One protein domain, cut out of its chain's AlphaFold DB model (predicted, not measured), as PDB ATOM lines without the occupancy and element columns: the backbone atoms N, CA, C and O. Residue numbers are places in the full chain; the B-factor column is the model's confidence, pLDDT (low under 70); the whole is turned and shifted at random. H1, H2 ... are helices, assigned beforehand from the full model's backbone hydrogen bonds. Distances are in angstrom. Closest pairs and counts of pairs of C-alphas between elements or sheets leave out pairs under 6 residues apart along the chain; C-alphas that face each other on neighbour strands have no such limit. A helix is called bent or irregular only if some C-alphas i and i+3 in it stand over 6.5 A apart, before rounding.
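What this domain is: This is residues 4 to 48 and 263 to 420 of the 434 residues of an uncharacterized protein of Alteromonas macleodii (UniProt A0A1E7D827). Three long helices, H1, H2 and H3, lie side by side in an up-and-down bundle, each running against the one before it, and make a long rod. After H3 the chain folds back along this rod: H4 crosses H2 near H2's first residues, H6 passes beside the bundle with residues 392 to 399 sticking out, and H7 packs on H2 near H2's last residues. The printed part has 203 residues, with seven named helices, H1 to H7 in chain order, and no named strand; the class is all helix. The whole is loose, with a radius of gyration of the C-alphas of 22.8 A, and spans 80 by 30 by 25 A.

How they stand to each other: H1, residues 5 to 48, touches H2, residues 264 to 313, at a shallow tilt of 17 degrees, opposite ways; the closest C-alphas are those of Ile 23 and Ile 294, 5.4 A apart. H1 also touches H3, residues 324 to 354, at a shallow tilt of 14 degrees, the same way, closest at the C-alphas of Ala 15 and Leu 327, 5.6 A. H2 and H3 form a helical hairpin and touch through residues 279 to 286 and 345 to 353 alone, closest at the C-alphas of Lys 279 and Ile 352, 6.1 A. H2 is the hub, touching four helices. H4, residues 358 to 367, touches residues 267 to 275 of H2 alone and is about perpendicular to it at 80 degrees; the C-alphas of Ala 271 and Ser 362 are closest, 4.9 A. H5, residues 373 to 377, only just touches H3, with 3 pairs of C-alphas within 8 A, the closest Ile 352 and Phe 377 at 5.6 A. H6, residues 385 to 399, and H3 are near each other. H7, residues 408 to 418, touches residues 303 to 310 of H2 alone, closest at the C-alphas of Val 307 and Ala 416, 6.6 A. Every O i to N i+4 pair is within hydrogen-bond range in H1, H4, H5, H6 and H7; in H2 it is 43 of 46 and in H3 25 of 27.

Where its parts are: H1 begins at C-alpha 5, (146.046, 242.631, 277.010), and is 63.2 A long. H2 is 74.6 A long and ends at C-alpha 313, (148.189, 246.044, 267.288). H2 is irregular, with C-alphas 265 and 268 7.1 A apart; H3, 43.6 A long, is only just irregular, with C-alphas 327 and 330 6.6 A apart. H6 is 21.3 A long, and H7 ends at C-alpha 418, (135.660, 238.209, 267.987).

The domain as a whole: The two farthest C-alphas, of Arg 263 and Ser 315, are 80.1 A apart. Residues 49 to 262 are not printed, and C-alphas 48 and 263 are 15.4 A apart across this cut. Of the links that are printed whole, none is long. The mean pLDDT of the printed part is 76.9; residues 378 to 420 are among those under 70.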
ATOM      1  N   THR A   4     143.695 240.724 280.825       88.81
ATOM      2  CA  THR A   4     144.289 241.997 280.366       88.81
ATOM      3  C   THR A   4     145.132 241.758 279.115       88.81
ATOM      4  O   THR A   4     145.770 240.713 278.976       88.81
ATOM      5  N   LYS A   5     145.195 242.738 278.206       87.56
ATOM      6  CA  LYS A   5     146.046 242.631 277.010       87.56
ATOM      7  C   LYS A   5     147.517 242.412 277.370       87.56
ATOM      8  O   LYS A   5     148.200 241.634 276.713       87.56
ATOM      9  N   GLN A   6     148.010 243.094 278.407       89.25
ATOM     10  CA  GLN A   6     149.394 242.935 278.861       89.25
ATOM     11  C   GLN A   6     149.664 241.515 279.362       89.25
ATOM     12  O   GLN A   6     150.684 240.939 278.987       89.25
ATOM     13  N   GLN A   7     148.730 240.935 280.124       90.12
ATOM     14  CA  GLN A   7     148.806 239.539 280.550       90.12
ATOM     15  C   GLN A   7     148.798 238.597 279.334       90.12
ATOM     16  O   GLN A   7     149.689 237.768 279.204       90.12
ATOM     17  N   GLY A   8     147.885 238.802 278.375       88.62
ATOM     18  CA  GLY A   8     147.805 238.005 277.139       88.62
ATOM     19  C   GLY A   8     149.091 238.024 276.317       88.62
ATOM     20  O   GLY A   8     149.569 236.983 275.882       88.62
ATOM     21  N   ILE A   9     149.690 239.204 276.144       90.12
ATOM     22  CA  ILE A   9     150.966 239.368 275.438       90.12
ATOM     23  C   ILE A   9     152.114 238.690 276.196       90.12
ATOM     24  O   ILE A   9     152.962 238.052 275.569       90.12
ATOM     25  N   SER A  10     152.161 238.842 277.522       93.88
ATOM     26  CA  SER A  10     153.185 238.220 278.366       93.88
ATOM     27  C   SER A  10     153.117 236.696 278.284       93.88
ATOM     28  O   SER A  10     154.127 236.052 278.004       93.88
ATOM     29  N   ASP A  11     151.926 236.124 278.443       91.69
ATOM     30  CA  ASP A  11     151.739 234.673 278.443       91.69
ATOM     31  C   ASP A  11     151.909 234.074 277.052       91.69
ATOM     32  O   ASP A  11     152.494 233.005 276.917       91.69
ATOM     33  N   ALA A  12     151.509 234.785 275.992       90.62
ATOM     34  CA  ALA A  12     151.800 234.377 274.621       90.62
ATOM     35  C   ALA A  12     153.308 234.277 274.354       90.62
ATOM     36  O   ALA A  12     153.762 233.294 273.768       90.62
ATOM     37  N   ARG A  13     154.102 235.251 274.817       94.75
ATOM     38  CA  ARG A  13     155.569 235.185 274.711       94.75
ATOM     39  C   ARG A  13     156.138 234.025 275.526       94.75
ATOM     40  O   ARG A  13     156.917 233.246 274.988       94.75
ATOM     41  N   ALA A  14     155.691 233.854 276.770       95.00
ATOM     42  CA  ALA A  14     156.125 232.744 277.617       95.00
ATOM     43  C   ALA A  14     155.772 231.368 277.015       95.00
ATOM     44  O   ALA A  14     156.573 230.434 277.081       95.00
ATOM     45  N   ALA A  15     154.602 231.240 276.384       90.19
ATOM     46  CA  ALA A  15     154.183 230.037 275.673       90.19
ATOM     47  C   ALA A  15     155.075 229.756 274.455       90.19
ATOM     48  O   ALA A  15     155.510 228.619 274.265       90.19
ATOM     49  N   ILE A  16     155.388 230.786 273.657       93.69
ATOM     50  CA  ILE A  16     156.312 230.689 272.516       93.69
ATOM     51  C   ILE A  16     157.690 230.208 272.976       93.69
ATOM     52  O   ILE A  16     158.227 229.279 272.373       93.69
ATOM     53  N   ASP A  17     158.232 230.788 274.049       95.81
ATOM     54  CA  ASP A  17     159.530 230.401 274.614       95.81
ATOM     55  C   ASP A  17     159.504 228.964 275.154       95.81
ATOM     56  O   ASP A  17     160.448 228.193 274.964       95.81
ATOM     57  N   THR A  18     158.391 228.566 275.775       94.38
ATOM     58  CA  THR A  18     158.181 227.206 276.287       94.38
ATOM     59  C   THR A  18     158.176 226.178 275.154       94.38
ATOM     60  O   THR A  18     158.901 225.183 275.227       94.38
ATOM     61  N   TYR A  19     157.424 226.422 274.075       94.06
ATOM     62  CA  TYR A  19     157.442 225.550 272.897       94.06
ATOM     63  C   TYR A  19     158.805 225.555 272.202       94.06
ATOM     64  O   TYR A  19     159.278 224.496 271.794       94.06
ATOM     65  N   GLN A  20     159.484 226.704 272.137       96.75
ATOM     66  CA  GLN A  20     160.832 226.791 271.580       96.75
ATOM     67  C   GLN A  20     161.827 225.928 272.367       96.75
ATOM     68  O   GLN A  20     162.631 225.215 271.767       96.75
ATOM     69  N   SER A  21     161.761 225.951 273.702       96.25
ATOM     70  CA  SER A  21     162.586 225.089 274.551       96.25
ATOM     71  C   SER A  21     162.293 223.608 274.303       96.25
ATOM     72  O   SER A  21     163.231 222.832 274.134       96.25
ATOM     73  N   GLN A  22     161.019 223.216 274.199       93.19
ATOM     74  CA  GLN A  22     160.628 221.833 273.890       93.19
ATOM     75  C   GLN A  22     161.145 221.379 272.517       93.19
ATOM     76  O   GLN A  22     161.700 220.290 272.399       93.19
ATOM     77  N   ILE A  23     161.022 222.225 271.490       95.75
ATOM     78  CA  ILE A  23     161.562 221.958 270.147       95.75
ATOM     79  C   ILE A  23     163.077 221.744 270.217       95.75
ATOM     80  O   ILE A  23     163.595 220.805 269.614       95.75
ATOM     81  N   THR A  24     163.798 222.584 270.966       96.50
ATOM     82  CA  THR A  24     165.243 222.424 271.174       96.50
ATOM     83  C   THR A  24     165.578 221.097 271.860       96.50
ATOM     84  O   THR A  24     166.514 220.429 271.429       96.50
ATOM     85  N   GLN A  25     164.804 220.672 272.865       93.19
ATOM     86  CA  GLN A  25     165.005 219.376 273.526       93.19
ATOM     87  C   GLN A  25     164.816 218.201 272.557       93.19
ATOM     88  O   GLN A  25     165.687 217.337 272.468       93.19
ATOM     89  N   PHE A  26     163.740 218.194 271.761       92.62
ATOM     90  CA  PHE A  26     163.529 217.150 270.751       92.62
ATOM     91  C   PHE A  26     164.622 217.148 269.676       92.62
ATOM     92  O   PHE A  26     165.056 216.081 269.246       92.62
ATOM     93  N   LYS A  27     165.115 218.324 269.259       95.69
ATOM     94  CA  LYS A  27     166.258 218.429 268.336       95.69
ATOM     95  C   LYS A  27     167.539 217.853 268.947       95.69
ATOM     96  O   LYS A  27     168.268 217.159 268.243       95.69
ATOM     97  N   GLY A  28     167.778 218.085 270.241       93.44
ATOM     98  CA  GLY A  28     168.862 217.449 270.996       93.44
ATOM     99  C   GLY A  28     168.752 215.923 270.978       93.44
ATOM    100  O   GLY A  28     169.680 215.253 270.534       93.44
ATOM    101  N   GLN A  29     167.576 215.386 271.320       89.00
ATOM    102  CA  GLN A  29     167.317 213.942 271.303       89.00
ATOM    103  C   GLN A  29     167.507 213.326 269.908       89.00
ATOM    104  O   GLN A  29     168.079 212.244 269.785       89.00
ATOM    105  N   ILE A  30     167.048 214.000 268.844       93.25
ATOM    106  CA  ILE A  30     167.277 213.553 267.461       93.25
ATOM    107  C   ILE A  30     168.776 213.481 267.176       93.25
ATOM    108  O   ILE A  30     169.229 212.474 266.641       93.25
ATOM    109  N   SER A  31     169.538 214.513 267.542       94.50
ATOM    110  CA  SER A  31     170.984 214.541 267.311       94.50
ATOM    111  C   SER A  31     171.690 213.384 268.021       94.50
ATOM    112  O   SER A  31     172.477 212.681 267.392       94.50
ATOM    113  N   GLU A  32     171.389 213.152 269.300       90.94
ATOM    114  CA  GLU A  32     171.968 212.049 270.081       90.94
ATOM    115  C   GLU A  32     171.614 210.681 269.483       90.94
ATOM    116  O   GLU A  32     172.485 209.833 269.281       90.94
ATOM    117  N   THR A  33     170.344 210.492 269.115       89.62
ATOM    118  CA  THR A  33     169.852 209.244 268.513       89.62
ATOM    119  C   THR A  33     170.489 208.992 267.142       89.62
ATOM    120  O   THR A  33     170.838 207.862 266.813       89.62
ATOM    121  N   GLN A  34     170.701 210.039 266.339       94.00
ATOM    122  CA  GLN A  34     171.380 209.934 265.045       94.00
ATOM    123  C   GLN A  34     172.867 209.596 265.190       94.00
ATOM    124  O   GLN A  34     173.384 208.813 264.393       94.00
ATOM    125  N   THR A  35     173.553 210.139 266.201       92.81
ATOM    126  CA  THR A  35     174.935 209.748 266.517       92.81
ATOM    127  C   THR A  35     175.008 208.269 266.892       92.81
ATOM    128  O   THR A  35     175.793 207.539 266.287       92.81
ATOM    129  N   ALA A  36     174.138 207.804 267.795       90.12
ATOM    130  CA  ALA A  36     174.053 206.392 268.168       90.12
ATOM    131  C   ALA A  36     173.721 205.490 266.961       90.12
ATOM    132  O   ALA A  36     174.346 204.449 266.766       90.12
ATOM    133  N   SER A  37     172.793 205.911 266.096       92.75
ATOM    134  CA  SER A  37     172.441 205.189 264.866       92.75
ATOM    135  C   SER A  37     173.614 205.085 263.888       92.75
ATOM    136  O   SER A  37     173.855 204.020 263.320       92.75
ATOM    137  N   ALA A  38     174.414 206.143 263.733       94.50
ATOM    138  CA  ALA A  38     175.602 206.110 262.882       94.50
ATOM    139  C   ALA A  38     176.680 205.141 263.401       94.50
ATOM    140  O   ALA A  38     177.366 204.504 262.599       94.50
ATOM    141  N   GLU A  39     176.833 205.016 264.722       94.25
ATOM    142  CA  GLU A  39     177.724 204.029 265.345       94.25
ATOM    143  C   GLU A  39     177.230 202.600 265.109       94.25
ATOM    144  O   GLU A  39     177.985 201.776 264.592       94.25
ATOM    145  N   ILE A  40     175.948 202.331 265.388       93.62
ATOM    146  CA  ILE A  40     175.335 201.018 265.145       93.62
ATOM    147  C   ILE A  40     175.407 200.636 263.666       93.62
ATOM    148  O   ILE A  40     175.702 199.488 263.354       93.62
ATOM    149  N   LYS A  41     175.220 201.580 262.738       94.38
ATOM    150  CA  LYS A  41     175.346 201.313 261.299       94.38
ATOM    151  C   LYS A  41     176.762 200.876 260.908       94.38
ATOM    152  O   LYS A  41     176.920 199.967 260.095       94.38
ATOM    153  N   LYS A  42     177.797 201.500 261.483       95.38
ATOM    154  CA  LYS A  42     179.193 201.072 261.274       95.38
ATOM    155  C   LYS A  42     179.436 199.685 261.856       95.38
ATOM    156  O   LYS A  42     180.098 198.870 261.219       95.38
ATOM    157  N   GLU A  43     178.897 199.417 263.043       94.88
ATOM    158  CA  GLU A  43     179.003 198.105 263.677       94.88
ATOM    159  C   GLU A  43     178.275 197.016 262.876       94.88
ATOM    160  O   GLU A  43     178.809 195.920 262.723       94.88
ATOM    161  N   LEU A  44     177.099 197.323 262.319       94.38
ATOM    162  CA  LEU A  44     176.327 196.429 261.458       94.38
ATOM    163  C   LEU A  44     177.133 196.041 260.221       94.38
ATOM    164  O   LEU A  44     177.323 194.854 259.975       94.38
ATOM    165  N   HIS A  45     177.673 197.024 259.498       94.62
ATOM    166  CA  HIS A  45     178.504 196.763 258.323       94.62
ATOM    167  C   HIS A  45     179.739 195.915 258.672       94.62
ATOM    168  O   HIS A  45     180.034 194.932 257.993       94.62
ATOM    169  N   ALA A  46     180.421 196.224 259.782       95.62
ATOM    170  CA  ALA A  46     181.558 195.434 260.253       95.62
ATOM    171  C   ALA A  46     181.164 193.990 260.625       95.62
ATOM    172  O   ALA A  46     181.909 193.055 260.335       95.62
ATOM    173  N   ALA A  47     179.993 193.788 261.240       95.50
ATOM    174  CA  ALA A  47     179.472 192.462 261.566       95.50
ATOM    175  C   ALA A  47     179.101 191.663 260.304       95.50
ATOM    176  O   ALA A  47     179.435 190.479 260.227       95.50
ATOM    177  N   CYS A  48     178.483 192.302 259.303       95.81
ATOM    178  CA  CYS A  48     178.224 191.702 257.992       95.81
ATOM    179  C   CYS A  48     179.531 191.268 257.319       95.81
ATOM    180  O   CYS A  48     179.641 190.120 256.896       95.81
ATOM    181  N   ARG A 263     174.806 177.415 259.124       90.75
ATOM    182  CA  ARG A 263     175.664 176.632 260.012       90.75
ATOM    183  C   ARG A 263     175.810 177.262 261.402       90.75
ATOM    184  O   ARG A 263     175.820 178.482 261.567       90.75
ATOM    185  N   THR A 264     175.930 176.415 262.424       88.69
ATOM    186  CA  THR A 264     175.849 176.813 263.841       88.69
ATOM    187  C   THR A 264     176.915 177.822 264.268       88.69
ATOM    188  O   THR A 264     176.621 178.728 265.042       88.69
ATOM    189  N   ASP A 265     178.135 177.719 263.742       88.44
ATOM    190  CA  ASP A 265     179.235 178.651 264.025       88.44
ATOM    191  C   ASP A 265     178.951 180.087 263.548       88.44
ATOM    192  O   ASP A 265     179.508 181.038 264.094       88.44
ATOM    193  N   ALA A 266     178.047 180.260 262.580       92.69
ATOM    194  CA  ALA A 266     177.652 181.556 262.038       92.69
ATOM    195  C   ALA A 266     176.408 182.167 262.718       92.69
ATOM    196  O   ALA A 266     176.160 183.367 262.580       92.69
ATOM    197  N   GLN A 267     175.638 181.383 263.482       92.69
ATOM    198  CA  GLN A 267     174.341 181.806 264.037       92.69
ATOM    199  C   GLN A 267     174.444 182.979 265.018       92.69
ATOM    200  O   GLN A 267     173.573 183.847 265.028       92.69
ATOM    201  N   VAL A 268     175.509 183.048 265.824       92.12
ATOM    202  CA  VAL A 268     175.703 184.147 266.789       92.12
ATOM    203  C   VAL A 268     176.016 185.462 266.072       92.12
ATOM    204  O   VAL A 268     175.457 186.502 266.419       92.12
ATOM    205  N   LEU A 269     176.859 185.432 265.033       92.94
ATOM    206  CA  LEU A 269     177.148 186.618 264.220       92.94
ATOM    207  C   LEU A 269     175.925 187.057 263.408       92.94
ATOM    208  O   LEU A 269     175.641 188.250 263.333       92.94
ATOM    209  N   LEU A 270     175.146 186.114 262.873       93.56
ATOM    210  CA  LEU A 270     173.881 186.434 262.213       93.56
ATOM    211  C   LEU A 270     172.861 187.044 263.193       93.56
ATOM    212  O   LEU A 270     172.152 187.987 262.846       93.56
ATOM    213  N   ALA A 271     172.812 186.558 264.437       91.31
ATOM    214  CA  ALA A 271     171.973 187.127 265.491       91.31
ATOM    215  C   ALA A 271     172.426 188.539 265.878       91.31
ATOM    216  O   ALA A 271     171.586 189.403 266.123       91.31
ATOM    217  N   LYS A 272     173.738 188.800 265.871       93.25
ATOM    218  CA  LYS A 272     174.288 190.149 266.023       93.25
ATOM    219  C   LYS A 272     173.813 191.083 264.911       93.25
ATOM    220  O   LYS A 272     173.314 192.159 265.227       93.25
ATOM    221  N   ILE A 273     173.901 190.674 263.643       94.00
ATOM    222  CA  ILE A 273     173.384 191.452 262.499       94.00
ATOM    223  C   ILE A 273     171.892 191.753 262.695       94.00
ATOM    224  O   ILE A 273     171.485 192.911 262.636       94.00
ATOM    225  N   ALA A 274     171.091 190.740 263.040       90.56
ATOM    226  CA  ALA A 274     169.662 190.896 263.317       90.56
ATOM    227  C   ALA A 274     169.375 191.910 264.433       90.56
ATOM    228  O   ALA A 274     168.531 192.795 264.280       90.56
ATOM    229  N   ALA A 275     170.089 191.795 265.554       89.75
ATOM    230  CA  ALA A 275     169.953 192.700 266.682       89.75
ATOM    231  C   ALA A 275     170.317 194.135 266.285       89.75
ATOM    232  O   ALA A 275     169.552 195.047 266.577       89.75
ATOM    233  N   LEU A 276     171.435 194.343 265.581       92.62
ATOM    234  CA  LEU A 276     171.878 195.665 265.126       92.62
ATOM    235  C   LEU A 276     170.878 196.307 264.150       92.62
ATOM    236  O   LEU A 276     170.544 197.478 264.329       92.62
ATOM    237  N   SER A 277     170.315 195.548 263.206       90.75
ATOM    238  CA  SER A 277     169.231 196.035 262.339       90.75
ATOM    239  C   SER A 277     168.004 196.456 263.153       90.75
ATOM    240  O   SER A 277     167.456 197.535 262.936       90.75
ATOM    241  N   LYS A 278     167.618 195.675 264.174       87.69
ATOM    242  CA  LYS A 278     166.535 196.063 265.092       87.69
ATOM    243  C   LYS A 278     166.867 197.298 265.926       87.69
ATOM    244  O   LYS A 278     165.977 198.117 266.136       87.69
ATOM    245  N   LYS A 279     168.113 197.482 266.378       89.12
ATOM    246  CA  LYS A 279     168.536 198.726 267.047       89.12
ATOM    247  C   LYS A 279     168.332 199.937 266.126       89.12
ATOM    248  O   LYS A 279     167.813 200.951 266.582       89.12
ATOM    249  N   MET A 280     168.695 199.818 264.845       90.75
ATOM    250  CA  MET A 280     168.492 200.887 263.856       90.75
ATOM    251  C   MET A 280     167.011 201.208 263.637       90.75
ATOM    252  O   MET A 280     166.655 202.381 263.675       90.75
ATOM    253  N   GLU A 281     166.152 200.192 263.489       87.62
ATOM    254  CA  GLU A 281     164.695 200.384 263.383       87.62
ATOM    255  C   GLU A 281     164.141 201.169 264.585       87.62
ATOM    256  O   GLU A 281     163.431 202.158 264.408       87.62
ATOM    257  N   HIS A 282     164.524 200.792 265.813       85.62
ATOM    258  CA  HIS A 282     164.089 201.512 267.016       85.62
ATOM    259  C   HIS A 282     164.582 202.963 267.033       85.62
ATOM    260  O   HIS A 282     163.833 203.859 267.409       85.62
ATOM    261  N   PHE A 283     165.822 203.229 266.619       87.56
ATOM    262  CA  PHE A 283     166.336 204.599 266.539       87.56
ATOM    263  C   PHE A 283     165.605 205.447 265.493       87.56
ATOM    264  O   PHE A 283     165.320 206.619 265.757       87.56
ATOM    265  N   ASP A 284     165.249 204.871 264.346       86.50
ATOM    266  CA  ASP A 284     164.451 205.561 263.332       86.50
ATOM    267  C   ASP A 284     163.046 205.895 263.855       86.50
ATOM    268  O   ASP A 284     162.585 207.028 263.680       86.50
ATOM    269  N   ASP A 285     162.403 204.978 264.585       83.00
ATOM    270  CA  ASP A 285     161.109 205.215 265.239       83.00
ATOM    271  C   ASP A 285     161.171 206.375 266.246       83.00
ATOM    272  O   ASP A 285     160.271 207.224 266.295       83.00
ATOM    273  N   ILE A 286     162.245 206.455 267.039       84.12
ATOM    274  CA  ILE A 286     162.479 207.561 267.981       84.12
ATOM    275  C   ILE A 286     162.586 208.886 267.226       84.12
ATOM    276  O   ILE A 286     161.922 209.864 267.581       84.12
ATOM    277  N   VAL A 287     163.390 208.923 266.161       87.88
ATOM    278  CA  VAL A 287     163.576 210.125 265.341       87.88
ATOM    279  C   VAL A 287     162.255 210.564 264.707       87.88
ATOM    280  O   VAL A 287     161.950 211.760 264.712       87.88
ATOM    281  N   GLN A 288     161.452 209.632 264.189       85.62
ATOM    282  CA  GLN A 288     160.143 209.938 263.610       85.62
ATOM    283  C   GLN A 288     159.181 210.529 264.648       85.62
ATOM    284  O   GLN A 288     158.563 211.563 264.381       85.62
ATOM    285  N   LYS A 289     159.106 209.942 265.849       85.38
ATOM    286  CA  LYS A 289     158.270 210.460 266.946       85.38
ATOM    287  C   LYS A 289     158.705 211.857 267.393       85.38
ATOM    288  O   LYS A 289     157.865 212.747 267.498       85.38
ATOM    289  N   CYS A 290     160.008 212.093 267.567       86.50
ATOM    290  CA  CYS A 290     160.532 213.427 267.880       86.50
ATOM    291  C   CYS A 290     160.169 214.460 266.803       86.50
ATOM    292  O   CYS A 290     159.799 215.588 267.123       86.50
ATOM    293  N   ARG A 291     160.256 214.094 265.515       90.56
ATOM    294  CA  ARG A 291     159.881 214.985 264.403       90.56
ATOM    295  C   ARG A 291     158.392 215.320 264.414       90.56
ATOM    296  O   ARG A 291     158.049 216.479 264.201       90.56
ATOM    297  N   ALA A 292     157.530 214.341 264.681       84.25
ATOM    298  CA  ALA A 292     156.092 214.569 264.796       84.25
ATOM    299  C   ALA A 292     155.762 215.556 265.930       84.25
ATOM    300  O   ALA A 292     154.996 216.497 265.722       84.25
ATOM    301  N   GLU A 293     156.404 215.408 267.094       87.06
ATOM    302  CA  GLU A 293     156.237 216.342 268.215       87.06
ATOM    303  C   GLU A 293     156.763 217.750 267.892       87.06
ATOM    304  O   GLU A 293     156.108 218.737 268.226       87.06
ATOM    305  N   ILE A 294     157.907 217.873 267.203       90.81
ATOM    306  CA  ILE A 294     158.424 219.173 266.735       90.81
ATOM    307  C   ILE A 294     157.395 219.870 265.842       90.81
ATOM    308  O   ILE A 294     157.091 221.037 266.081       90.81
ATOM    309  N   ILE A 295     156.832 219.159 264.861       88.44
ATOM    310  CA  ILE A 295     155.832 219.713 263.937       88.44
ATOM    311  C   ILE A 295     154.596 220.201 264.705       88.44
ATOM    312  O   ILE A 295     154.101 221.297 264.439       88.44
ATOM    313  N   ASP A 296     154.101 219.432 265.681       86.62
ATOM    314  CA  ASP A 296     152.986 219.877 266.526       86.62
ATOM    315  C   ASP A 296     153.335 221.161 267.300       86.62
ATOM    316  O   ASP A 296     152.555 222.120 267.289       86.62
ATOM    317  N   ARG A 297     154.523 221.234 267.915       88.31
ATOM    318  CA  ARG A 297     154.938 222.421 268.680       88.31
ATOM    319  C   ARG A 297     155.151 223.647 267.798       88.31
ATOM    320  O   ARG A 297     154.716 224.730 268.182       88.31
ATOM    321  N   GLU A 298     155.745 223.489 266.617       91.25
ATOM    322  CA  GLU A 298     155.913 224.566 265.633       91.25
ATOM    323  C   GLU A 298     154.547 225.095 265.163       91.25
ATOM    324  O   GLU A 298     154.323 226.307 265.130       91.25
ATOM    325  N   ASN A 299     153.584 224.202 264.909       84.62
ATOM    326  CA  ASN A 299     152.219 224.584 264.540       84.62
ATOM    327  C   ASN A 299     151.502 225.363 265.655       84.62
ATOM    328  O   ASN A 299     150.824 226.358 265.380       84.62
ATOM    329  N   ARG A 300     151.635 224.937 266.920       86.00
ATOM    330  CA  ARG A 300     151.056 225.643 268.080       86.00
ATOM    331  C   ARG A 300     151.719 227.004 268.296       86.00
ATOM    332  O   ARG A 300     151.022 228.005 268.473       86.00
ATOM    333  N   GLN A 301     153.047 227.061 268.213       89.62
ATOM    334  CA  GLN A 301     153.825 228.295 268.321       89.62
ATOM    335  C   GLN A 301     153.437 229.304 267.227       89.62
ATOM    336  O   GLN A 301     153.195 230.470 267.536       89.62
ATOM    337  N   GLY A 302     153.299 228.868 265.970       82.50
ATOM    338  CA  GLY A 302     152.896 229.728 264.850       82.50
ATOM    339  C   GLY A 302     151.508 230.359 265.027       82.50
ATOM    340  O   GLY A 302     151.301 231.534 264.700       82.50
ATOM    341  N   LYS A 303     150.565 229.620 265.623       83.75
ATOM    342  CA  LYS A 303     149.229 230.138 265.970       83.75
ATOM    343  C   LYS A 303     149.311 231.213 267.049       83.75
ATOM    344  O   LYS A 303     148.785 232.308 266.853       83.75
ATOM    345  N   ILE A 304     150.047 230.950 268.132       87.75
ATOM    346  CA  ILE A 304     150.277 231.940 269.194       87.75
ATOM    347  C   ILE A 304     150.962 233.188 268.628       87.75
ATOM    348  O   ILE A 304     150.545 234.300 268.935       87.75
ATOM    349  N   GLN A 305     151.957 233.032 267.752       87.62
ATOM    350  CA  GLN A 305     152.657 234.152 267.118       87.62
ATOM    351  C   GLN A 305     151.709 235.035 266.288       87.62
ATOM    352  O   GLN A 305     151.808 236.266 266.316       87.62
ATOM    353  N   THR A 306     150.765 234.415 265.575       85.75
ATOM    354  CA  THR A 306     149.749 235.122 264.786       85.75
ATOM    355  C   THR A 306     148.828 235.941 265.690       85.75
ATOM    356  O   THR A 306     148.636 237.138 265.457       85.75
ATOM    357  N   VAL A 307     148.312 235.326 266.757       86.06
ATOM    358  CA  VAL A 307     147.436 235.992 267.733       86.06
ATOM    359  C   VAL A 307     148.181 237.097 268.487       86.06
ATOM    360  O   VAL A 307     147.680 238.215 268.590       86.06
ATOM    361  N   LEU A 308     149.420 236.849 268.915       87.88
ATOM    362  CA  LEU A 308     150.292 237.839 269.550       87.88
ATOM    363  C   LEU A 308     150.484 239.076 268.663       87.88
ATOM    364  O   LEU A 308     150.407 240.206 269.154       87.88
ATOM    365  N   SER A 309     150.709 238.885 267.360       85.88
ATOM    366  CA  SER A 309     150.823 239.988 266.399       85.88
ATOM    367  C   SER A 309     149.518 240.783 266.280       85.88
ATOM    368  O   SER A 309     149.561 242.016 266.249       85.88
ATOM    369  N   LYS A 310     148.358 240.105 266.258       84.62
ATOM    370  CA  LYS A 310     147.033 240.752 266.242       84.62
ATOM    371  C   LYS A 310     146.800 241.564 267.525       84.62
ATOM    372  O   LYS A 310     146.555 242.768 267.453       84.62
ATOM    373  N   TRP A 311     146.966 240.957 268.700       86.81
ATOM    374  CA  TRP A 311     146.770 241.626 269.992       86.81
ATOM    375  C   TRP A 311     147.711 242.805 270.204       86.81
ATOM    376  O   TRP A 311     147.283 243.842 270.700       86.81
ATOM    377  N   SER A 312     148.970 242.693 269.773       85.06
ATOM    378  CA  SER A 312     149.947 243.784 269.897       85.06
ATOM    379  C   SER A 312     149.531 245.053 269.143       85.06
ATOM    380  O   SER A 312     149.958 246.143 269.513       85.06
ATOM    381  N   ARG A 313     148.704 244.925 268.098       85.75
ATOM    382  CA  ARG A 313     148.189 246.044 267.288       85.75
ATOM    383  C   ARG A 313     146.808 246.525 267.733       85.75
ATOM    384  O   ARG A 313     146.392 247.603 267.325       85.75
ATOM    385  N   SER A 314     146.103 245.742 268.548       83.50
ATOM    386  CA  SER A 314     144.763 246.081 269.022       83.50
ATOM    387  C   SER A 314     144.800 247.234 270.030       83.50
ATOM    388  O   SER A 314     145.655 247.289 270.926       83.50
ATOM    389  N   SER A 315     143.833 248.143 269.913       83.31
ATOM    390  CA  SER A 315     143.599 249.242 270.854       83.31
ATOM    391  C   SER A 315     142.913 248.782 272.146       83.31
ATOM    392  O   SER A 315     142.960 249.510 273.137       83.31
ATOM    393  N   LYS A 316     142.343 247.567 272.185       81.88
ATOM    394  CA  LYS A 316     141.640 247.038 273.363       81.88
ATOM    395  C   LYS A 316     142.573 246.927 274.578       81.88
ATOM    396  O   LYS A 316     143.771 246.644 274.450       81.88
ATOM    397  N   TYR A 317     142.025 247.173 275.768       83.12
ATOM    398  CA  TYR A 317     142.741 247.018 277.045       83.12
ATOM    399  C   TYR A 317     142.567 245.610 277.640       83.12
ATOM    400  O   TYR A 317     143.472 245.087 278.295       83.12
ATOM    401  N   TYR A 318     141.430 244.978 277.349       84.50
ATOM    402  CA  TYR A 318     141.075 243.625 277.765       84.50
ATOM    403  C   TYR A 318     140.829 242.736 276.540       84.50
ATOM    404  O   TYR A 318     140.451 243.237 275.482       84.50
ATOM    405  N   LEU A 319     141.052 241.437 276.707       82.12
ATOM    406  CA  LEU A 319     140.761 240.382 275.740       82.12
ATOM    407  C   LEU A 319     139.517 239.610 276.205       82.12
ATOM    408  O   LEU A 319     139.243 239.543 277.412       82.12
ATOM    409  N   SER A 320     138.769 239.038 275.265       79.06
ATOM    410  CA  SER A 320     137.624 238.173 275.542       79.06
ATOM    411  C   SER A 320     138.060 236.931 276.317       79.06
ATOM    412  O   SER A 320     139.171 236.431 276.156       79.06
ATOM    413  N   GLY A 321     137.170 236.386 277.144       79.19
ATOM    414  CA  GLY A 321     137.364 235.067 277.747       79.19
ATOM    415  C   GLY A 321     138.617 234.900 278.620       79.19
ATOM    416  O   GLY A 321     139.323 235.848 278.968       79.19
ATOM    417  N   ASP A 322     138.860 233.652 279.010       80.62
ATOM    418  CA  ASP A 322     140.050 233.234 279.747       80.62
ATOM    419  C   ASP A 322     141.008 232.509 278.794       80.62
ATOM    420  O   ASP A 322     140.638 231.516 278.168       80.62
ATOM    421  N   LYS A 323     142.241 233.013 278.673       83.62
ATOM    422  CA  LYS A 323     143.263 232.461 277.771       83.62
ATOM    423  C   LYS A 323     144.226 231.491 278.476       83.62
ATOM    424  O   LYS A 323     145.091 230.911 277.818       83.62
ATOM    425  N   THR A 324     144.069 231.277 279.787       83.62
ATOM    426  CA  THR A 324     144.973 230.460 280.621       83.62
ATOM    427  C   THR A 324     145.152 229.048 280.068       83.62
ATOM    428  O   THR A 324     146.277 228.559 279.973       83.62
ATOM    429  N   LYS A 325     144.066 228.412 279.609       81.19
ATOM    430  CA  LYS A 325     144.100 227.032 279.105       81.19
ATOM    431  C   LYS A 325     145.139 226.843 277.995       81.19
ATOM    432  O   LYS A 325     145.970 225.950 278.082       81.19
ATOM    433  N   TRP A 326     145.131 227.683 276.961       81.38
ATOM    434  CA  TRP A 326     145.979 227.477 275.780       81.38
ATOM    435  C   TRP A 326     147.315 228.235 275.823       81.38
ATOM    436  O   TRP A 326     148.256 227.815 275.148       81.38
ATOM    437  N   LEU A 327     147.430 229.301 276.630       84.62
ATOM    438  CA  LEU A 327     148.679 230.059 276.811       84.62
ATOM    439  C   LEU A 327     149.526 229.603 278.001       84.62
ATOM    440  O   LEU A 327     150.727 229.855 278.017       84.62
ATOM    441  N   VAL A 328     148.936 228.934 278.991       85.81
ATOM    442  CA  VAL A 328     149.638 228.550 280.224       85.81
ATOM    443  C   VAL A 328     149.558 227.045 280.451       85.81
ATOM    444  O   VAL A 328     150.595 226.377 280.487       85.81
ATOM    445  N   ASP A 329     148.352 226.484 280.548       81.75
ATOM    446  CA  ASP A 329     148.178 225.083 280.950       81.75
ATOM    447  C   ASP A 329     148.643 224.104 279.867       81.75
ATOM    448  O   ASP A 329     149.403 223.176 280.154       81.75
ATOM    449  N   THR A 330     148.253 224.329 278.611       83.94
ATOM    450  CA  THR A 330     148.640 223.475 277.481       83.94
ATOM    451  C   THR A 330     150.154 223.487 277.235       83.94
ATOM    452  O   THR A 330     150.739 222.400 277.237       83.94
ATOM    453  N   PRO A 331     150.850 224.641 277.107       84.31
ATOM    454  CA  PRO A 331     152.307 224.654 276.953       84.31
ATOM    455  C   PRO A 331     153.031 223.967 278.116       84.31
ATOM    456  O   PRO A 331     153.986 223.218 277.890       84.31
ATOM    457  N   ARG A 332     152.553 224.159 279.355       83.56
ATOM    458  CA  ARG A 332     153.101 223.500 280.548       83.56
ATOM    459  C   ARG A 332     152.900 221.985 280.513       83.56
ATOM    460  O   ARG A 332     153.847 221.247 280.778       83.56
ATOM    461  N   SER A 333     151.699 221.520 280.176       78.38
ATOM    462  CA  SER A 333     151.370 220.094 280.039       78.38
ATOM    463  C   SER A 333     152.218 219.430 278.952       78.38
ATOM    464  O   SER A 333     152.834 218.389 279.187       78.38
ATOM    465  N   CYS A 334     152.357 220.085 277.795       81.69
ATOM    466  CA  CYS A 334     153.278 219.680 276.738       81.69
ATOM    467  C   CYS A 334     154.724 219.589 277.244       81.69
ATOM    468  O   CYS A 334     155.410 218.628 276.916       81.69
ATOM    469  N   GLY A 335     155.169 220.521 278.092       75.75
ATOM    470  CA  GLY A 335     156.512 220.497 278.680       75.75
ATOM    471  C   GLY A 335     156.748 219.293 279.589       75.75
ATOM    472  O   GLY A 335     157.791 218.649 279.504       75.75
ATOM    473  N   VAL A 336     155.757 218.928 280.409       79.69
ATOM    474  CA  VAL A 336     155.813 217.707 281.231       79.69
ATOM    475  C   VAL A 336     155.896 216.460 280.347       79.69
ATOM    476  O   VAL A 336     156.724 215.585 280.604       79.69
ATOM    477  N   LYS A 337     155.088 216.396 279.278       77.62
ATOM    478  CA  LYS A 337     155.125 215.294 278.304       77.62
ATOM    479  C   LYS A 337     156.481 215.209 277.595       77.62
ATOM    480  O   LYS A 337     157.034 214.119 277.526       77.62
ATOM    481  N   THR A 338     157.040 216.333 277.141       79.38
ATOM    482  CA  THR A 338     158.368 216.396 276.505       79.38
ATOM    483  C   THR A 338     159.459 215.892 277.443       79.38
ATOM    484  O   THR A 338     160.213 215.008 277.057       79.38
ATOM    485  N   ASN A 339     159.504 216.362 278.693       78.25
ATOM    486  CA  ASN A 339     160.512 215.909 279.655       78.25
ATOM    487  C   ASN A 339     160.407 214.398 279.920       78.25
ATOM    488  O   ASN A 339     161.424 213.705 279.960       78.25
ATOM    489  N   ARG A 340     159.180 213.878 280.079       79.56
ATOM    490  CA  ARG A 340     158.934 212.441 280.280       79.56
ATOM    491  C   ARG A 340     159.368 211.628 279.061       79.56
ATOM    492  O   ARG A 340     160.028 210.610 279.223       79.56
ATOM    493  N   PHE A 341     159.029 212.106 277.866       77.94
ATOM    494  CA  PHE A 341     159.421 211.501 276.599       77.94
ATOM    495  C   PHE A 341     160.948 211.458 276.467       77.94
ATOM    496  O   PHE A 341     161.512 210.379 276.336       77.94
ATOM    497  N   CYS A 342     161.631 212.602 276.560       77.62
ATOM    498  CA  CYS A 342     163.085 212.676 276.413       77.62
ATOM    499  C   CYS A 342     163.816 211.820 277.455       77.62
ATOM    500  O   CYS A 342     164.761 211.128 277.103       77.62
ATOM    501  N   SER A 343     163.344 211.793 278.708       75.00
ATOM    502  CA  SER A 343     163.943 210.940 279.746       75.00
ATOM    503  C   SER A 343     163.793 209.453 279.407       75.00
ATOM    504  O   SER A 343     164.783 208.733 279.360       75.00
ATOM    505  N   ALA A 344     162.573 209.006 279.083       73.31
ATOM    506  CA  ALA A 344     162.313 207.604 278.761       73.31
ATOM    507  C   ALA A 344     163.079 207.136 277.514       73.31
ATOM    508  O   ALA A 344     163.604 206.026 277.495       73.31
ATOM    509  N   TYR A 345     163.167 207.968 276.473       73.06
ATOM    510  CA  TYR A 345     163.904 207.611 275.263       73.06
ATOM    511  C   TYR A 345     165.416 207.691 275.439       73.06
ATOM    512  O   TYR A 345     166.111 206.884 274.837       73.06
ATOM    513  N   SER A 346     165.935 208.589 276.278       71.44
ATOM    514  CA  SER A 346     167.355 208.577 276.642       71.44
ATOM    515  C   SER A 346     167.729 207.254 277.319       71.44
ATOM    516  O   SER A 346     168.671 206.590 276.884       71.44
ATOM    517  N   ASP A 347     166.916 206.793 278.277       73.62
ATOM    518  CA  ASP A 347     167.107 205.490 278.924       73.62
ATOM    519  C   ASP A 347     167.016 204.341 277.906       73.62
ATOM    520  O   ASP A 347     167.897 203.482 277.840       73.62
ATOM    521  N   GLN A 348     166.001 204.346 277.036       68.94
ATOM    522  CA  GLN A 348     165.859 203.329 275.987       68.94
ATOM    523  C   GLN A 348     167.035 203.322 275.013       68.94
ATOM    524  O   GLN A 348     167.533 202.249 274.681       68.94
ATOM    525  N   VAL A 349     167.504 204.490 274.569       68.56
ATOM    526  CA  VAL A 349     168.675 204.603 273.695       68.56
ATOM    527  C   VAL A 349     169.884 203.977 274.373       68.56
ATOM    528  O   VAL A 349     170.594 203.218 273.723       68.56
ATOM    529  N   ILE A 350     170.081 204.200 275.675       75.00
ATOM    530  CA  ILE A 350     171.170 203.583 276.438       75.00
ATOM    531  C   ILE A 350     171.042 202.054 276.458       75.00
ATOM    532  O   ILE A 350     172.019 201.370 276.157       75.00
ATOM    533  N   HIS A 351     169.869 201.505 276.781       74.62
ATOM    534  CA  HIS A 351     169.673 200.050 276.850       74.62
ATOM    535  C   HIS A 351     169.815 199.373 275.481       74.62
ATOM    536  O   HIS A 351     170.538 198.388 275.340       74.62
ATOM    537  N   ILE A 352     169.179 199.940 274.453       78.19
ATOM    538  CA  ILE A 352     169.256 199.451 273.074       78.19
ATOM    539  C   ILE A 352     170.701 199.523 272.582       78.19
ATOM    540  O   ILE A 352     171.219 198.542 272.051       78.19
ATOM    541  N   HIS A 353     171.381 200.656 272.777       77.38
ATOM    542  CA  HIS A 353     172.768 200.841 272.346       77.38
ATOM    543  C   HIS A 353     173.702 199.837 273.024       77.38
ATOM    544  O   HIS A 353     174.441 199.149 272.323       77.38
ATOM    545  N   ARG A 354     173.592 199.657 274.347       83.31
ATOM    546  CA  ARG A 354     174.503 198.815 275.140       83.31
ATOM    547  C   ARG A 354     174.300 197.311 275.008       83.31
ATOM    548  O   ARG A 354     175.209 196.577 275.369       83.31
ATOM    549  N   TYR A 355     173.155 196.852 274.512       83.62
ATOM    550  CA  TYR A 355     172.882 195.420 274.403       83.62
ATOM    551  C   TYR A 355     173.945 194.668 273.581       83.62
ATOM    552  O   TYR A 355     174.142 194.984 272.402       83.62
ATOM    553  N   ASP A 356     174.564 193.642 274.166       86.62
ATOM    554  CA  ASP A 356     175.628 192.842 273.545       86.62
ATOM    555  C   ASP A 356     175.465 191.313 273.715       86.62
ATOM    556  O   ASP A 356     176.266 190.548 273.168       86.62
ATOM    557  N   ASP A 357     174.405 190.830 274.382       86.38
ATOM    558  CA  ASP A 357     174.143 189.392 274.569       86.38
ATOM    559  C   ASP A 357     173.519 188.722 273.328       86.38
ATOM    560  O   ASP A 357     172.385 188.229 273.311       86.38
ATOM    561  N   TYR A 358     174.297 188.664 272.249       89.88
ATOM    562  CA  TYR A 358     173.873 188.068 270.981       89.88
ATOM    563  C   TYR A 358     173.655 186.549 271.051       89.88
ATOM    564  O   TYR A 358     172.981 185.995 270.181       89.88
ATOM    565  N   ASN A 359     174.172 185.866 272.079       86.75
ATOM    566  CA  ASN A 359     173.907 184.440 272.295       86.75
ATOM    567  C   ASN A 359     172.460 184.228 272.741       86.75
ATOM    568  O   ASN A 359     171.748 183.402 272.165       86.75
ATOM    569  N   SER A 360     171.997 185.008 273.720       83.81
ATOM    570  CA  SER A 360     170.591 184.990 274.121       83.81
ATOM    571  C   SER A 360     169.680 185.426 272.974       83.81
ATOM    572  O   SER A 360     168.659 184.778 272.739       83.81
ATOM    573  N   PHE A 361     170.074 186.440 272.192       84.44
ATOM    574  CA  PHE A 361     169.328 186.844 270.992       84.44
ATOM    575  C   PHE A 361     169.217 185.711 269.961       84.44
ATOM    576  O   PHE A 361     168.141 185.463 269.413       84.44
ATOM    577  N   SER A 362     170.318 184.993 269.714       87.00
ATOM    578  CA  SER A 362     170.357 183.838 268.813       87.00
ATOM    579  C   SER A 362     169.407 182.735 269.283       87.00
ATOM    580  O   SER A 362     168.585 182.254 268.503       87.00
ATOM    581  N   ASN A 363     169.432 182.409 270.579       84.44
ATOM    582  CA  ASN A 363     168.521 181.431 271.172       84.44
ATOM    583  C   ASN A 363     167.050 181.837 270.984       84.44
ATOM    584  O   ASN A 363     166.233 181.012 270.573       84.44
ATOM    585  N   LEU A 364     166.706 183.108 271.218       82.69
ATOM    586  CA  LEU A 364     165.352 183.622 270.991       82.69
ATOM    587  C   LEU A 364     164.920 183.455 269.525       82.69
ATOM    588  O   LEU A 364     163.851 182.899 269.269       82.69
ATOM    589  N   MET A 365     165.776 183.826 268.566       82.12
ATOM    590  CA  MET A 365     165.511 183.647 267.129       82.12
ATOM    591  C   MET A 365     165.305 182.174 266.748       82.12
ATOM    592  O   MET A 365     164.392 181.845 265.988       82.12
ATOM    593  N   LEU A 366     166.122 181.270 267.297       82.94
ATOM    594  CA  LEU A 366     166.068 179.837 266.992       82.94
ATOM    595  C   LEU A 366     164.834 179.145 267.578       82.94
ATOM    596  O   LEU A 366     164.262 178.266 266.929       82.94
ATOM    597  N   THR A 367     164.386 179.551 268.772       77.50
ATOM    598  CA  THR A 367     163.188 178.972 269.407       77.50
ATOM    599  C   THR A 367     161.900 179.254 268.632       77.50
ATOM    600  O   THR A 367     160.900 178.570 268.847       77.50
ATOM    601  N   GLY A 368     161.906 180.227 267.710       62.59
ATOM    602  CA  GLY A 368     160.755 180.559 266.867       62.59
ATOM    603  C   GLY A 368     159.555 181.109 267.640       62.59
ATOM    604  O   GLY A 368     158.471 181.235 267.072       62.59
ATOM    605  N   MET A 369     159.727 181.426 268.926       60.75
ATOM    606  CA  MET A 369     158.737 182.170 269.689       60.75
ATOM    607  C   MET A 369     158.740 183.608 269.180       60.75
ATOM    608  O   MET A 369     159.802 184.212 269.043       60.75
ATOM    609  N   ALA A 370     157.565 184.167 268.896       62.06
ATOM    610  CA  ALA A 370     157.466 185.594 268.627       62.06
ATOM    611  C   ALA A 370     157.967 186.347 269.869       62.06
ATOM    612  O   ALA A 370     157.379 186.225 270.944       62.06
ATOM    613  N   PHE A 371     159.067 187.085 269.730       66.19
ATOM    614  CA  PHE A 371     159.638 187.892 270.801       66.19
ATOM    615  C   PHE A 371     159.790 189.334 270.327       66.19
ATOM    616  O   PHE A 371     160.086 189.599 269.161       66.19
ATOM    617  N   SER A 372     159.569 190.281 271.235       72.75
ATOM    618  CA  SER A 372     159.867 191.680 270.951       72.75
ATOM    619  C   SER A 372     161.372 191.901 271.081       72.75
ATOM    620  O   SER A 372     161.950 191.606 272.127       72.75
ATOM    621  N   SER A 373     162.013 192.454 270.047       71.94
ATOM    622  CA  SER A 373     163.434 192.833 270.112       71.94
ATOM    623  C   SER A 373     163.702 193.815 271.253       71.94
ATOM    624  O   SER A 373     164.732 193.725 271.908       71.94
ATOM    625  N   PHE A 374     162.731 194.673 271.574       69.06
ATOM    626  CA  PHE A 374     162.803 195.563 272.729       69.06
ATOM    627  C   PHE A 374     162.850 194.797 274.058       69.06
ATOM    628  O   PHE A 374     163.651 195.120 274.929       69.06
ATOM    629  N   GLN A 375     162.037 193.745 274.211       69.06
ATOM    630  CA  GLN A 375     162.090 192.887 275.402       69.06
ATOM    631  C   GLN A 375     163.429 192.151 275.507       69.06
ATOM    632  O   GLN A 375     163.931 191.978 276.611       69.06
ATOM    633  N   ALA A 376     164.019 191.759 274.373       71.56
ATOM    634  CA  ALA A 376     165.354 191.169 274.356       71.56
ATOM    635  C   ALA A 376     166.425 192.177 274.812       71.56
ATOM    636  O   ALA A 376     167.281 191.827 275.618       71.56
ATOM    637  N   PHE A 377     166.343 193.433 274.362       76.19
ATOM    638  CA  PHE A 377     167.294 194.487 274.736       76.19
ATOM    639  C   PHE A 377     167.152 194.954 276.190       76.19
ATOM    640  O   PHE A 377     168.132 195.368 276.800       76.19
ATOM    641  N   ALA A 378     165.949 194.859 276.760       63.38
ATOM    642  CA  ALA A 378     165.656 195.250 278.139       63.38
ATOM    643  C   ALA A 378     165.930 194.146 279.184       63.38
ATOM    644  O   ALA A 378     165.785 194.390 280.379       63.38
ATOM    645  N   ALA A 379     166.295 192.927 278.768       55.16
ATOM    646  CA  ALA A 379     166.383 191.763 279.657       55.16
ATOM    647  C   ALA A 379     167.555 191.792 280.663       55.16
ATOM    648  O   ALA A 379     167.594 190.951 281.561       55.16
ATOM    649  N   ASP A 380     168.480 192.750 280.548       48.47
ATOM    650  CA  ASP A 380     169.681 192.834 281.396       48.47
ATOM    651  C   ASP A 380     169.427 193.476 282.780       48.47
ATOM    652  O   ASP A 380     170.311 193.564 283.631       48.47
ATOM    653  N   THR A 381     168.187 193.885 283.074       44.16
ATOM    654  CA  THR A 381     167.789 194.348 284.408       44.16
ATOM    655  C   THR A 381     166.480 193.683 284.840       44.16
ATOM    656  O   THR A 381     165.419 193.890 284.256       44.16
ATOM    657  N   GLN A 382     166.506 192.939 285.954       38.34
ATOM    658  CA  GLN A 382     165.311 192.416 286.655       38.34
ATOM    659  C   GLN A 382     164.322 193.516 287.124       38.34
ATOM    660  O   GLN A 382     163.387 193.233 287.869       38.34
ATOM    661  N   VAL A 383     164.517 194.772 286.716       39.31
ATOM    662  CA  VAL A 383     163.828 195.959 287.227       39.31
ATOM    663  C   VAL A 383     162.883 196.589 286.188       39.31
ATOM    664  O   VAL A 383     161.884 197.183 286.586       39.31
ATOM    665  N   ASP A 384     163.070 196.373 284.878       41.81
ATOM    666  CA  ASP A 384     162.429 197.244 283.867       41.81
ATOM    667  C   ASP A 384     161.336 196.605 283.001       41.81
ATOM    668  O   ASP A 384     160.679 197.296 282.219       41.81
ATOM    669  N   SER A 385     161.015 195.322 283.206       39.41
ATOM    670  CA  SER A 385     159.829 194.692 282.590       39.41
ATOM    671  C   SER A 385     158.526 195.448 282.917       39.41
ATOM    672  O   SER A 385     157.603 195.486 282.100       39.41
ATOM    673  N   TYR A 386     158.465 196.099 284.084       35.03
ATOM    674  CA  TYR A 386     157.320 196.900 284.519       35.03
ATOM    675  C   TYR A 386     157.257 198.272 283.822       35.03
ATOM    676  O   TYR A 386     156.176 198.706 283.422       35.03
ATOM    677  N   VAL A 387     158.406 198.927 283.603       38.31
ATOM    678  CA  VAL A 387     158.498 200.240 282.938       38.31
ATOM    679  C   VAL A 387     158.285 200.100 281.429       38.31
ATOM    680  O   VAL A 387     157.522 200.865 280.845       38.31
ATOM    681  N   ALA A 388     158.855 199.071 280.800       39.84
ATOM    682  CA  ALA A 388     158.657 198.751 279.384       39.84
ATOM    683  C   ALA A 388     157.176 198.513 279.029       39.84
ATOM    684  O   ALA A 388     156.655 199.098 278.076       39.84
ATOM    685  N   ASN A 389     156.478 197.697 279.830       39.12
ATOM    686  CA  ASN A 389     155.066 197.381 279.609       39.12
ATOM    687  C   ASN A 389     154.137 198.567 279.925       39.12
ATOM    688  O   ASN A 389     153.154 198.756 279.209       39.12
ATOM    689  N   GLN A 390     154.439 199.399 280.933       36.69
ATOM    690  CA  GLN A 390     153.668 200.627 281.176       36.69
ATOM    691  C   GLN A 390     153.883 201.674 280.082       36.69
ATOM    692  O   GLN A 390     152.914 202.272 279.628       36.69
ATOM    693  N   THR A 391     155.114 201.864 279.608       42.81
ATOM    694  CA  THR A 391     155.413 202.890 278.599       42.81
ATOM    695  C   THR A 391     154.733 202.549 277.268       42.81
ATOM    696  O   THR A 391     154.141 203.423 276.645       42.81
ATOM    697  N   PHE A 392     154.698 201.272 276.856       40.22
ATOM    698  CA  PHE A 392     154.019 200.861 275.618       40.22
ATOM    699  C   PHE A 392     152.486 200.786 275.743       40.22
ATOM    700  O   PHE A 392     151.782 201.186 274.816       40.22
ATOM    701  N   SER A 393     151.953 200.356 276.895       38.62
ATOM    702  CA  SER A 393     150.505 200.402 277.161       38.62
ATOM    703  C   SER A 393     149.985 201.842 277.255       38.62
ATOM    704  O   SER A 393     148.874 202.117 276.807       38.62
ATOM    705  N   GLU A 394     150.784 202.776 277.781       35.41
ATOM    706  CA  GLU A 394     150.485 204.212 277.747       35.41
ATOM    707  C   GLU A 394     150.655 204.792 276.333       35.41
ATOM    708  O   GLU A 394     149.923 205.705 275.976       35.41
ATOM    709  N   HIS A 395     151.546 204.262 275.484       42.62
ATOM    710  CA  HIS A 395     151.692 204.704 274.089       42.62
ATOM    711  C   HIS A 395     150.566 204.229 273.164       42.62
ATOM    712  O   HIS A 395     150.157 204.996 272.295       42.62
ATOM    713  N   GLN A 396     150.021 203.026 273.371       38.56
ATOM    714  CA  GLN A 396     148.791 202.604 272.697       38.56
ATOM    715  C   GLN A 396     147.598 203.456 273.168       38.56
ATOM    716  O   GLN A 396     146.822 203.924 272.344       38.56
ATOM    717  N   ALA A 397     147.537 203.795 274.462       35.22
ATOM    718  CA  ALA A 397     146.523 204.701 275.008       35.22
ATOM    719  C   ALA A 397     146.700 206.183 274.589       35.22
ATOM    720  O   ALA A 397     145.719 206.910 274.489       35.22
ATOM    721  N   LEU A 398     147.930 206.647 274.324       35.25
ATOM    722  CA  LEU A 398     148.230 207.998 273.816       35.25
ATOM    723  C   LEU A 398     147.976 208.119 272.306       35.25
ATOM    724  O   LEU A 398     147.616 209.202 271.850       35.25
ATOM    725  N   ALA A 399     148.136 207.032 271.543       39.59
ATOM    726  CA  ALA A 399     147.711 206.940 270.144       39.59
ATOM    727  C   ALA A 399     146.178 206.841 270.000       39.59
ATOM    728  O   ALA A 399     145.633 207.212 268.964       39.59
ATOM    729  N   GLU A 400     145.490 206.377 271.048       33.84
ATOM    730  CA  GLU A 400     144.026 206.323 271.164       33.84
ATOM    731  C   GLU A 400     143.407 207.576 271.812       33.84
ATOM    732  O   GLU A 400     142.192 207.623 272.021       33.84
ATOM    733  N   LEU A 401     144.192 208.623 272.104       34.62
ATOM    734  CA  LEU A 401     143.598 209.900 272.488       34.62
ATOM    735  C   LEU A 401     142.863 210.496 271.276       34.62
ATOM    736  O   LEU A 401     143.469 210.660 270.213       34.62
ATOM    737  N   PRO A 402     141.564 210.824 271.408       33.50
ATOM    738  CA  PRO A 402     140.789 211.359 270.302       33.50
ATOM    739  C   PRO A 402     141.414 212.670 269.792       33.50
ATOM    740  O   PRO A 402     141.970 213.434 270.585       33.50
ATOM    741  N   PRO A 403     141.286 212.990 268.491       43.09
ATOM    742  CA  PRO A 403     141.787 214.226 267.874       43.09
ATOM    743  C   PRO A 403     141.090 215.514 268.373       43.09
ATOM    744  O   PRO A 403     141.148 216.557 267.722       43.09
ATOM    745  N   GLU A 404     140.441 215.481 269.536       43.44
ATOM    746  CA  GLU A 404     139.617 216.561 270.085       43.44
ATOM    747  C   GLU A 404     140.404 217.747 270.667       43.44
ATOM    748  O   GLU A 404     139.801 218.725 271.091       43.44
ATOM    749  N   GLU A 405     141.737 217.759 270.596       42.19
ATOM    750  CA  GLU A 405     142.538 218.964 270.891       42.19
ATOM    751  C   GLU A 405     143.134 219.635 269.639       42.19
ATOM    752  O   GLU A 405     143.874 220.613 269.747       42.19
ATOM    753  N   VAL A 406     142.788 219.152 268.438       39.00
ATOM    754  CA  VAL A 406     143.025 219.867 267.168       39.00
ATOM    755  C   VAL A 406     141.848 220.805 266.840       39.00
ATOM    756  O   VAL A 406     141.995 221.731 266.048       39.00
ATOM    757  N   ALA A 407     140.704 220.632 267.513       38.97
ATOM    758  CA  ALA A 407     139.506 221.461 267.356       38.97
ATOM    759  C   ALA A 407     139.627 222.876 267.964       38.97
ATOM    760  O   ALA A 407     138.774 223.722 267.719       38.97
ATOM    761  N   ASP A 408     140.700 223.175 268.704       47.38
ATOM    762  CA  ASP A 408     140.928 224.495 269.320       47.38
ATOM    763  C   ASP A 408     141.664 225.472 268.375       47.38
ATOM    764  O   ASP A 408     142.161 226.516 268.776       47.38
ATOM    765  N   VAL A 409     141.826 225.115 267.100       40.88
ATOM    766  CA  VAL A 409     142.640 225.880 266.140       40.88
ATOM    767  C   VAL A 409     141.820 226.948 265.435       40.88
ATOM    768  O   VAL A 409     142.238 228.106 265.391       40.88
ATOM    769  N   ASP A 410     140.655 226.559 264.928       46.22
ATOM    770  CA  ASP A 410     139.704 227.491 264.328       46.22
ATOM    771  C   ASP A 410     138.999 228.296 265.426       46.22
ATOM    772  O   ASP A 410     138.867 229.506 265.292       46.22
ATOM    773  N   ALA A 411     138.717 227.682 266.582       53.53
ATOM    774  CA  ALA A 411     138.156 228.368 267.748       53.53
ATOM    775  C   ALA A 411     139.072 229.482 268.299       53.53
ATOM    776  O   ALA A 411     138.587 230.545 268.676       53.53
ATOM    777  N   VAL A 412     140.399 229.292 268.309       52.34
ATOM    778  CA  VAL A 412     141.361 230.328 268.745       52.34
ATOM    779  C   VAL A 412     141.481 231.471 267.731       52.34
ATOM    780  O   VAL A 412     141.694 232.621 268.125       52.34
ATOM    781  N   LEU A 413     141.348 231.190 266.429       51.78
ATOM    782  CA  LEU A 413     141.312 232.232 265.399       51.78
ATOM    783  C   LEU A 413     139.982 232.997 265.416       51.78
ATOM    784  O   LEU A 413     140.019 234.223 265.338       51.78
ATOM    785  N   GLU A 414     138.856 232.306 265.602       56.88
ATOM    786  CA  GLU A 414     137.521 232.895 265.762       56.88
ATOM    787  C   GLU A 414     137.421 233.755 267.027       56.88
ATOM    788  O   GLU A 414     136.920 234.874 266.965       56.88
ATOM    789  N   ASP A 415     137.958 233.305 268.163       57.25
ATOM    790  CA  ASP A 415     137.986 234.076 269.413       57.25
ATOM    791  C   ASP A 415     138.907 235.308 269.298       57.25
ATOM    792  O   ASP A 415     138.579 236.399 269.765       57.25
ATOM    793  N   ALA A 416     140.028 235.187 268.573       53.38
ATOM    794  CA  ALA A 416     140.884 236.328 268.243       53.38
ATOM    795  C   ALA A 416     140.234 237.309 267.244       53.38
ATOM    796  O   ALA A 416     140.598 238.486 267.228       53.38
ATOM    797  N   GLU A 417     139.307 236.849 266.399       54.91
ATOM    798  CA  GLU A 417     138.529 237.680 265.471       54.91
ATOM    799  C   GLU A 417     137.315 238.330 266.147       54.91
ATOM    800  O   GLU A 417     137.040 239.506 265.896       54.91
ATOM    801  N   ALA A 418     136.664 237.642 267.087       59.38
ATOM    802  CA  ALA A 418     135.660 238.209 267.987       59.38
ATOM    803  C   ALA A 418     136.257 239.338 268.848       59.38
ATOM    804  O   ALA A 418     135.632 240.377 269.066       59.38
ATOM    805  N   ASP A 419     137.527 239.199 269.234       53.62
ATOM    806  CA  ASP A 419     138.317 240.255 269.863       53.62
ATOM    807  C   ASP A 419     138.614 241.458 268.942       53.62
ATOM    808  O   ASP A 419     139.131 242.465 269.430       53.62
ATOM    809  N   MET A 420     138.243 241.444 267.657       51.69
ATOM    810  CA  MET A 420     138.395 242.580 266.731       51.69
ATOM    811  C   MET A 420     137.082 243.207 266.254       51.69
ATOM    812  O   MET A 420     137.121 244.319 265.736       51.69
TER     813      MET A 420